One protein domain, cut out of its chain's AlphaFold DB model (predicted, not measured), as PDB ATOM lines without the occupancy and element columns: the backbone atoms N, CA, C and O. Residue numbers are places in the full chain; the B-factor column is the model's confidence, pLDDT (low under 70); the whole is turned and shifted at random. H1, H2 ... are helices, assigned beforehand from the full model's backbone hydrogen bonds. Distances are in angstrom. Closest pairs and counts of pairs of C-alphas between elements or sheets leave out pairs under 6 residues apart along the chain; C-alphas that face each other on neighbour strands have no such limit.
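This is residues 97 to 167 of the 168 residues of an uncharacterized protein of Actinobaculum sp. oral taxon 183 str. F0552 (UniProt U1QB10). Two long helices, H1 and H2, run side by side in opposite ways, their lines only 2 degrees from each other, and a loop at one end, residues 126 to 131, joins them into a long, thin U. The two legs stay loosely spaced, and the far end of H2 stands free. The printed part has 71 residues, with two named helices in the order H1, H2 and no named strand; the class is all helix. It is only just extended, close to loose, with a radius of gyration of the C-alphas of 17.0 A, and a rod spanning 58 by 21 by 6 A.

H1, residues 97 to 125, and H2, residues 132 to 165, are close but not clearly touching. Their closest C-alphas, those of Cys 115 and Ile 142, are 7.9 A apart. Their lines stand at a shallow tilt of 2 degrees, opposite ways. In both helices every O i to N i+4 pair is within hydrogen-bond range.

H1 begins with C-alpha 97 at (175.616, 238.000, 209.850) and is 41.8 A long. H2 is 48.8 A long and ends with C-alpha 165 at (183.796, 249.943, 205.252).

The C-alphas farthest apart, of Ser 129 and Arg 167, are 57.6 A apart. The printed part has no cut, and the link is short. Residues 97 to 100, 122 to 141 and 163 to 167 have pLDDT under 70.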
ATOM      1  N   ILE A  97     174.751 237.974 211.050       53.09
ATOM      2  CA  ILE A  97     175.616 238.000 209.850       53.09
ATOM      3  C   ILE A  97     175.892 236.587 209.322       53.09
ATOM      4  O   ILE A  97     175.846 236.379 208.113       53.09
ATOM      5  N   SER A  98     176.125 235.613 210.210       55.41
ATOM      6  CA  SER A  98     176.390 234.223 209.807       55.41
ATOM      7  C   SER A  98     175.170 233.596 209.133       55.41
ATOM      8  O   SER A  98     175.292 233.040 208.052       55.41
ATOM      9  N   THR A  99     173.981 233.791 209.710       61.34
ATOM     10  CA  THR A  99     172.711 233.279 209.175       61.34
ATOM     11  C   THR A  99     172.313 233.934 207.853       61.34
ATOM     12  O   THR A  99     171.713 233.282 207.005       61.34
ATOM     13  N   LEU A 100     172.663 235.206 207.637       68.06
ATOM     14  CA  LEU A 100     172.421 235.888 206.363       68.06
ATOM     15  C   LEU A 100     173.320 235.333 205.252       68.06
ATOM     16  O   LEU A 100     172.840 235.066 204.155       68.06
ATOM     17  N   ILE A 101     174.616 235.162 205.530       73.12
ATOM     18  CA  ILE A 101     175.572 234.619 204.556       73.12
ATOM     19  C   ILE A 101     175.214 233.167 204.235       73.12
ATOM     20  O   ILE A 101     175.126 232.804 203.066       73.12
ATOM     21  N   GLU A 102     174.931 232.368 205.259       75.31
ATOM     22  CA  GLU A 102     174.472 230.989 205.115       75.31
ATOM     23  C   GLU A 102     173.148 230.913 204.343       75.31
ATOM     24  O   GLU A 102     173.032 230.137 203.400       75.31
ATOM     25  N   GLY A 103     172.185 231.791 204.640       77.19
ATOM     26  CA  GLY A 103     170.918 231.877 203.917       77.19
ATOM     27  C   GLY A 103     171.092 232.233 202.439       77.19
ATOM     28  O   GLY A 103     170.467 231.614 201.584       77.19
ATOM     29  N   ILE A 104     171.976 233.180 202.111       78.25
ATOM     30  CA  ILE A 104     172.279 233.537 200.716       78.25
ATOM     31  C   ILE A 104     172.916 232.350 199.983       78.25
ATOM     32  O   ILE A 104     172.505 232.034 198.868       78.25
ATOM     33  N   VAL A 105     173.879 231.666 200.606       79.31
ATOM     34  CA  VAL A 105     174.525 230.482 200.019       79.31
ATOM     35  C   VAL A 105     173.507 229.361 199.793       79.31
ATOM     36  O   VAL A 105     173.467 228.786 198.706       79.31
ATOM     37  N   LEU A 106     172.628 229.099 200.763       78.88
ATOM     38  CA  LEU A 106     171.563 228.104 200.633       78.88
ATOM     39  C   LEU A 106     170.571 228.459 199.523       78.88
ATOM     40  O   LEU A 106     170.184 227.576 198.762       78.88
ATOM     41  N   ILE A 107     170.197 229.733 199.375       78.19
ATOM     42  CA  ILE A 107     169.320 230.186 198.285       78.19
ATOM     43  C   ILE A 107     169.979 229.939 196.925       78.19
ATOM     44  O   ILE A 107     169.325 229.421 196.023       78.19
ATOM     45  N   VAL A 108     171.271 230.249 196.773       80.19
ATOM     46  CA  VAL A 108     172.012 230.006 195.521       80.19
ATOM     47  C   VAL A 108     172.074 228.510 195.195       80.19
ATOM     48  O   VAL A 108     171.841 228.121 194.048       80.19
ATOM     49  N   ILE A 109     172.332 227.659 196.193       82.56
ATOM     50  CA  ILE A 109     172.375 226.202 196.018       82.56
ATOM     51  C   ILE A 109     170.988 225.660 195.651       82.56
ATOM     52  O   ILE A 109     170.861 224.942 194.663       82.56
ATOM     53  N   MET A 110     169.941 226.027 196.394       73.88
ATOM     54  CA  MET A 110     168.568 225.588 196.118       73.88
ATOM     55  C   MET A 110     168.104 226.027 194.729       73.88
ATOM     56  O   MET A 110     167.528 225.227 193.998       73.88
ATOM     57  N   LEU A 111     168.410 227.263 194.324       76.69
ATOM     58  CA  LEU A 111     168.083 227.763 192.990       76.69
ATOM     59  C   LEU A 111     168.815 226.969 191.897       76.69
ATOM     60  O   LEU A 111     168.209 226.607 190.892       76.69
ATOM     61  N   SER A 112     170.087 226.629 192.125       75.38
ATOM     62  CA  SER A 112     170.878 225.797 191.206       75.38
ATOM     63  C   SER A 112     170.282 224.396 191.057       75.38
ATOM     64  O   SER A 112     170.145 223.899 189.940       75.38
ATOM     65  N   VAL A 113     169.869 223.777 192.168       80.44
ATOM     66  CA  VAL A 113     169.213 222.461 192.175       80.44
ATOM     67  C   VAL A 113     167.874 222.510 191.439       80.44
ATOM     68  O   VAL A 113     167.606 221.642 190.612       80.44
ATOM     69  N   VAL A 114     167.051 223.537 191.674       79.69
ATOM     70  CA  VAL A 114     165.763 223.714 190.984       79.69
ATOM     71  C   VAL A 114     165.959 223.893 189.476       79.69
ATOM     72  O   VAL A 114     165.245 223.268 188.692       79.69
ATOM     73  N   CYS A 115     166.953 224.677 189.049       72.00
ATOM     74  CA  CYS A 115     167.294 224.812 187.631       72.00
ATOM     75  C   CYS A 115     167.745 223.481 187.012       72.00
ATOM     76  O   CYS A 115     167.346 223.163 185.892       72.00
ATOM     77  N   LEU A 116     168.537 222.688 187.736       78.38
ATOM     78  CA  LEU A 116     169.030 221.391 187.269       78.38
ATOM     79  C   LEU A 116     167.885 220.372 187.148       78.38
ATOM     80  O   LEU A 116     167.777 219.683 186.137       78.38
ATOM     81  N   LEU A 117     166.973 220.335 188.121       79.38
ATOM     82  CA  LEU A 117     165.763 219.510 188.054       79.38
ATOM     83  C   LEU A 117     164.853 219.929 186.896       79.38
ATOM     84  O   LEU A 117     164.361 219.068 186.172       79.38
ATOM     85  N   GLY A 118     164.677 221.236 186.681       76.44
ATOM     86  CA  GLY A 118     163.944 221.763 185.532       76.44
ATOM     87  C   GLY A 118     164.569 221.345 184.200       76.44
ATOM     88  O   GLY A 118     163.848 220.962 183.286       76.44
ATOM     89  N   PHE A 119     165.901 221.340 184.106       70.88
ATOM     90  CA  PHE A 119     166.631 220.869 182.929       70.88
ATOM     91  C   PHE A 119     166.449 219.367 182.686       70.88
ATOM     92  O   PHE A 119     166.149 218.968 181.563       70.88
ATOM     93  N   ILE A 120     166.591 218.534 183.723       73.44
ATOM     94  CA  ILE A 120     166.387 217.080 183.610       73.44
ATOM     95  C   ILE A 120     164.948 216.783 183.194       73.44
ATOM     96  O   ILE A 120     164.734 215.998 182.277       73.44
ATOM     97  N   LEU A 121     163.969 217.435 183.827       79.62
ATOM     98  CA  LEU A 121     162.555 217.253 183.516       79.62
ATOM     99  C   LEU A 121     162.229 217.718 182.092       79.62
ATOM    100  O   LEU A 121     161.541 217.012 181.364       79.62
ATOM    101  N   PHE A 122     162.763 218.867 181.670       66.94
ATOM    102  CA  PHE A 122     162.617 219.356 180.301       66.94
ATOM    103  C   PHE A 122     163.205 218.364 179.297       66.94
ATOM    104  O   PHE A 122     162.519 218.004 178.350       66.94
ATOM    105  N   THR A 123     164.418 217.866 179.556       64.56
ATOM    106  CA  THR A 123     165.118 216.890 178.707       64.56
ATOM    107  C   THR A 123     164.373 215.555 178.634       64.56
ATOM    108  O   THR A 123     164.303 214.948 177.571       64.56
ATOM    109  N   ALA A 124     163.796 215.109 179.752       67.31
ATOM    110  CA  ALA A 124     163.045 213.860 179.849       67.31
ATOM    111  C   ALA A 124     161.660 213.933 179.188       67.31
ATOM    112  O   ALA A 124     161.166 212.918 178.714       67.31
ATOM    113  N   ILE A 125     161.024 215.109 179.167       68.06
ATOM    114  CA  ILE A 125     159.741 215.327 178.477       68.06
ATOM    115  C   ILE A 125     159.969 215.604 176.984       68.06
ATOM    116  O   ILE A 125     159.119 215.301 176.149       68.06
ATOM    117  N   SER A 126     161.118 216.180 176.626       61.84
ATOM    118  CA  SER A 126     161.504 216.382 175.240       61.84
ATOM    119  C   SER A 126     162.032 215.090 174.618       61.84
ATOM    120  O   SER A 126     163.242 214.885 174.533       61.84
ATOM    121  N   ASP A 127     161.138 214.237 174.125       61.44
ATOM    122  CA  ASP A 127     161.495 213.117 173.247       61.44
ATOM    123  C   ASP A 127     162.088 213.652 171.930       61.44
ATOM    124  O   ASP A 127     161.373 213.872 170.953       61.44
ATOM    125  N   GLY A 128     163.394 213.951 171.931       56.81
ATOM    126  CA  GLY A 128     164.295 214.109 170.777       56.81
ATOM    127  C   GLY A 128     163.925 215.089 169.650       56.81
ATOM    128  O   GLY A 128     164.697 215.218 168.704       56.81
ATOM    129  N   SER A 129     162.777 215.770 169.708       52.56
ATOM    130  CA  SER A 129     162.154 216.436 168.551       52.56
ATOM    131  C   SER A 129     161.761 217.895 168.780       52.56
ATOM    132  O   SER A 129     161.207 218.528 167.878       52.56
ATOM    133  N   VAL A 130     162.079 218.485 169.939       52.75
ATOM    134  CA  VAL A 130     161.965 219.944 170.085       52.75
ATOM    135  C   VAL A 130     163.077 220.557 169.253       52.75
ATOM    136  O   VAL A 130     164.246 220.532 169.636       52.75
ATOM    137  N   GLY A 131     162.696 221.054 168.075       50.47
ATOM    138  CA  GLY A 131     163.592 221.707 167.136       50.47
ATOM    139  C   GLY A 131     164.547 222.647 167.863       50.47
ATOM    140  O   GLY A 131     164.136 223.385 168.762       50.47
ATOM    141  N   LEU A 132     165.817 222.590 167.460       54.53
ATOM    142  CA  LEU A 132     166.982 223.289 168.021       54.53
ATOM    143  C   LEU A 132     166.704 224.711 168.555       54.53
ATOM    144  O   LEU A 132     167.317 225.133 169.527       54.53
ATOM    145  N   ASN A 133     165.737 225.426 167.982       57.75
ATOM    146  CA  ASN A 133     165.353 226.786 168.351       57.75
ATOM    147  C   ASN A 133     164.594 226.906 169.691       57.75
ATOM    148  O   ASN A 133     164.777 227.897 170.396       57.75
ATOM    149  N   ALA A 134     163.774 225.922 170.080       58.44
ATOM    150  CA  ALA A 134     163.029 225.963 171.346       58.44
ATOM    151  C   ALA A 134     163.937 225.640 172.543       58.44
ATOM    152  O   ALA A 134     163.900 226.333 173.558       58.44
ATOM    153  N   GLY A 135     164.820 224.645 172.389       59.81
ATOM    154  CA  GLY A 135     165.859 224.346 173.377       59.81
ATOM    155  C   GLY A 135     166.831 225.514 173.561       59.81
ATOM    156  O   GLY A 135     167.174 225.855 174.689       59.81
ATOM    157  N   PHE A 136     167.202 226.202 172.476       62.62
ATOM    158  CA  PHE A 136     168.067 227.382 172.547       62.62
ATOM    159  C   PHE A 136     167.402 228.567 173.256       62.62
ATOM    160  O   PHE A 136     168.056 229.244 174.043       62.62
ATOM    161  N   ALA A 137     166.104 228.802 173.038       62.94
ATOM    162  CA  ALA A 137     165.362 229.850 173.741       62.94
ATOM    163  C   ALA A 137     165.279 229.587 175.254       62.94
ATOM    164  O   ALA A 137     165.423 230.513 176.053       62.94
ATOM    165  N   VAL A 138     165.117 228.323 175.655       67.31
ATOM    166  CA  VAL A 138     165.133 227.917 177.067       67.31
ATOM    167  C   VAL A 138     166.535 228.063 177.664       67.31
ATOM    168  O   VAL A 138     166.678 228.645 178.736       67.31
ATOM    169  N   LEU A 139     167.582 227.624 176.957       66.69
ATOM    170  CA  LEU A 139     168.973 227.791 177.395       66.69
ATOM    171  C   LEU A 139     169.365 229.267 177.516       66.69
ATOM    172  O   LEU A 139     169.965 229.662 178.514       66.69
ATOM    173  N   ALA A 140     168.976 230.096 176.546       65.50
ATOM    174  CA  ALA A 140     169.171 231.539 176.596       65.50
ATOM    175  C   ALA A 140     168.389 232.164 177.760       65.50
ATOM    176  O   ALA A 140     168.933 232.995 178.481       65.50
ATOM    177  N   GLY A 141     167.151 231.725 178.005       69.88
ATOM    178  CA  GLY A 141     166.350 232.172 179.145       69.88
ATOM    179  C   GLY A 141     167.006 231.846 180.489       69.88
ATOM    180  O   GLY A 141     167.139 232.721 181.341       69.88
ATOM    181  N   ILE A 142     167.490 230.615 180.665       71.12
ATOM    182  CA  ILE A 142     168.188 230.181 181.884       71.12
ATOM    183  C   ILE A 142     169.519 230.929 182.048       71.12
ATOM    184  O   ILE A 142     169.843 231.379 183.149       71.12
ATOM    185  N   ALA A 143     170.282 231.117 180.969       70.44
ATOM    186  CA  ALA A 143     171.539 231.864 180.990       70.44
ATOM    187  C   ALA A 143     171.325 233.343 181.354       70.44
ATOM    188  O   ALA A 143     172.065 233.899 182.163       70.44
ATOM    189  N   LEU A 144     170.282 233.978 180.818       73.88
ATOM    190  CA  LEU A 144     169.952 235.369 181.130       73.88
ATOM    191  C   LEU A 144     169.436 235.529 182.559       73.88
ATOM    192  O   LEU A 144     169.848 236.459 183.253       73.88
ATOM    193  N   LEU A 145     168.588 234.613 183.030       74.88
ATOM    194  CA  LEU A 145     168.102 234.632 184.408       74.88
ATOM    195  C   LEU A 145     169.253 234.410 185.390       74.88
ATOM    196  O   LEU A 145     169.441 235.217 186.297       74.88
ATOM    197  N   SER A 146     170.074 233.379 185.185       72.56
ATOM    198  CA  SER A 146     171.243 233.118 186.037       72.56
ATOM    199  C   SER A 146     172.232 234.288 186.038       72.56
ATOM    200  O   SER A 146     172.702 234.680 187.105       72.56
ATOM    201  N   SER A 147     172.477 234.915 184.883       73.00
ATOM    202  CA  SER A 147     173.290 236.130 184.779       73.00
ATOM    203  C   SER A 147     172.692 237.295 185.578       73.00
ATOM    204  O   SER A 147     173.392 237.906 186.386       73.00
ATOM    205  N   ALA A 148     171.391 237.566 185.439       74.44
ATOM    206  CA  ALA A 148     170.714 238.634 186.175       74.44
ATOM    207  C   ALA A 148     170.743 238.401 187.696       74.44
ATOM    208  O   ALA A 148     171.044 239.319 188.460       74.44
ATOM    209  N   PHE A 149     170.500 237.167 188.146       76.31
ATOM    210  CA  PHE A 149     170.573 236.801 189.562       76.31
ATOM    211  C   PHE A 149     171.993 236.918 190.122       76.31
ATOM    212  O   PHE A 149     172.171 237.409 191.239       76.31
ATOM    213  N   LEU A 150     173.009 236.540 189.345       78.19
ATOM    214  CA  LEU A 150     174.411 236.690 189.722       78.19
ATOM    215  C   LEU A 150     174.792 238.170 189.855       78.19
ATOM    216  O   LEU A 150     175.417 238.554 190.843       78.19
ATOM    217  N   VAL A 151     174.345 239.025 188.930       77.00
ATOM    218  CA  VAL A 151     174.543 240.481 189.012       77.00
ATOM    219  C   VAL A 151     173.870 241.058 190.261       77.00
ATOM    220  O   VAL A 151     174.508 241.804 191.004       77.00
ATOM    221  N   ILE A 152     172.622 240.680 190.550       79.06
ATOM    222  CA  ILE A 152     171.904 241.122 191.757       79.06
ATOM    223  C   ILE A 152     172.636 240.665 193.029       79.06
ATOM    224  O   ILE A 152     172.800 241.450 193.969       79.06
ATOM    225  N   GLY A 153     173.128 239.424 193.051       77.75
ATOM    226  CA  GLY A 153     173.936 238.881 194.143       77.75
ATOM    227  C   GLY A 153     175.217 239.684 194.373       77.75
ATOM    228  O   GLY A 153     175.473 240.126 195.494       77.75
ATOM    229  N   ILE A 154     175.986 239.952 193.311       78.56
ATOM    230  CA  ILE A 154     177.221 240.746 193.384       78.56
ATOM    231  C   ILE A 154     176.933 242.171 193.860       78.56
ATOM    232  O   ILE A 154     177.617 242.659 194.758       78.56
ATOM    233  N   VAL A 155     175.912 242.841 193.318       83.56
ATOM    234  CA  VAL A 155     175.553 244.213 193.719       83.56
ATOM    235  C   VAL A 155     175.203 244.274 195.205       83.56
ATOM    236  O   VAL A 155     175.658 245.180 195.906       83.56
ATOM    237  N   ASN A 156     174.456 243.295 195.716       79.00
ATOM    238  CA  ASN A 156     174.124 243.223 197.136       79.00
ATOM    239  C   ASN A 156     175.358 242.977 198.015       79.00
ATOM    240  O   ASN A 156     175.505 243.640 199.044       79.00
ATOM    241  N   VAL A 157     176.280 242.108 197.592       79.38
ATOM    242  CA  VAL A 157     177.549 241.866 198.300       79.38
ATOM    243  C   VAL A 157     178.428 243.119 198.308       79.38
ATOM    244  O   VAL A 157     178.931 243.515 199.359       79.38
ATOM    245  N   VAL A 158     178.575 243.800 197.170       79.75
ATOM    246  CA  VAL A 158     179.371 245.031 197.052       79.75
ATOM    247  C   VAL A 158     178.764 246.157 197.887       79.75
ATOM    248  O   VAL A 158     179.481 246.858 198.606       79.75
ATOM    249  N   ARG A 159     177.437 246.320 197.851       80.38
ATOM    250  CA  ARG A 159     176.724 247.313 198.664       80.38
ATOM    251  C   ARG A 159     176.882 247.023 200.155       80.38
ATOM    252  O   ARG A 159     177.108 247.952 200.933       80.38
ATOM    253  N   TRP A 160     176.827 245.752 200.546       76.88
ATOM    254  CA  TRP A 160     177.095 245.322 201.915       76.88
ATOM    255  C   TRP A 160     178.534 245.643 202.336       76.88
ATOM    256  O   TRP A 160     178.740 246.283 203.367       76.88
ATOM    257  N   PHE A 161     179.522 245.308 201.506       74.56
ATOM    258  CA  PHE A 161     180.938 245.543 201.799       74.56
ATOM    259  C   PHE A 161     181.280 247.041 201.878       74.56
ATOM    260  O   PHE A 161     181.997 247.484 202.776       74.56
ATOM    261  N   SER A 162     180.706 247.846 200.980       72.44
ATOM    262  CA  SER A 162     180.845 249.307 200.967       72.44
ATOM    263  C   SER A 162     180.210 249.952 202.204       72.44
ATOM    264  O   SER A 162     180.824 250.796 202.859       72.44
ATOM    265  N   SER A 163     179.016 249.497 202.597       66.56
ATOM    266  CA  SER A 163     178.371 249.911 203.850       66.56
ATOM    267  C   SER A 163     179.189 249.498 205.076       66.56
ATOM    268  O   SER A 163     179.240 250.233 206.063       66.56
ATOM    269  N   HIS A 164     179.856 248.342 205.030       58.94
ATOM    270  CA  HIS A 164     180.655 247.863 206.149       58.94
ATOM    271  C   HIS A 164     181.965 248.645 206.320       58.94
ATOM    272  O   HIS A 164     182.338 248.933 207.457       58.94
ATOM    273  N   ARG A 165     182.609 249.067 205.219       57.06
ATOM    274  CA  ARG A 165     183.796 249.943 205.252       57.06
ATOM    275  C   ARG A 165     183.520 251.321 205.842       57.06
ATOM    276  O   ARG A 165     184.391 251.852 206.505       57.06
ATOM    277  N   ARG A 166     182.329 251.891 205.638       54.59
ATOM    278  CA  ARG A 166     181.971 253.215 206.190       54.59
ATOM    279  C   ARG A 166     181.685 253.209 207.696       54.59
ATOM    280  O   ARG A 166     181.437 254.264 208.264       54.59
ATOM    281  N   ARG A 167     181.624 252.029 208.323       53.31
ATOM    282  CA  ARG A 167     181.326 251.859 209.756       53.31
ATOM    283  C   ARG A 167     182.543 251.439 210.589       53.31
ATOM    284  O   ARG A 167     182.374 251.195 211.782       53.31
TER     285      ARG A 167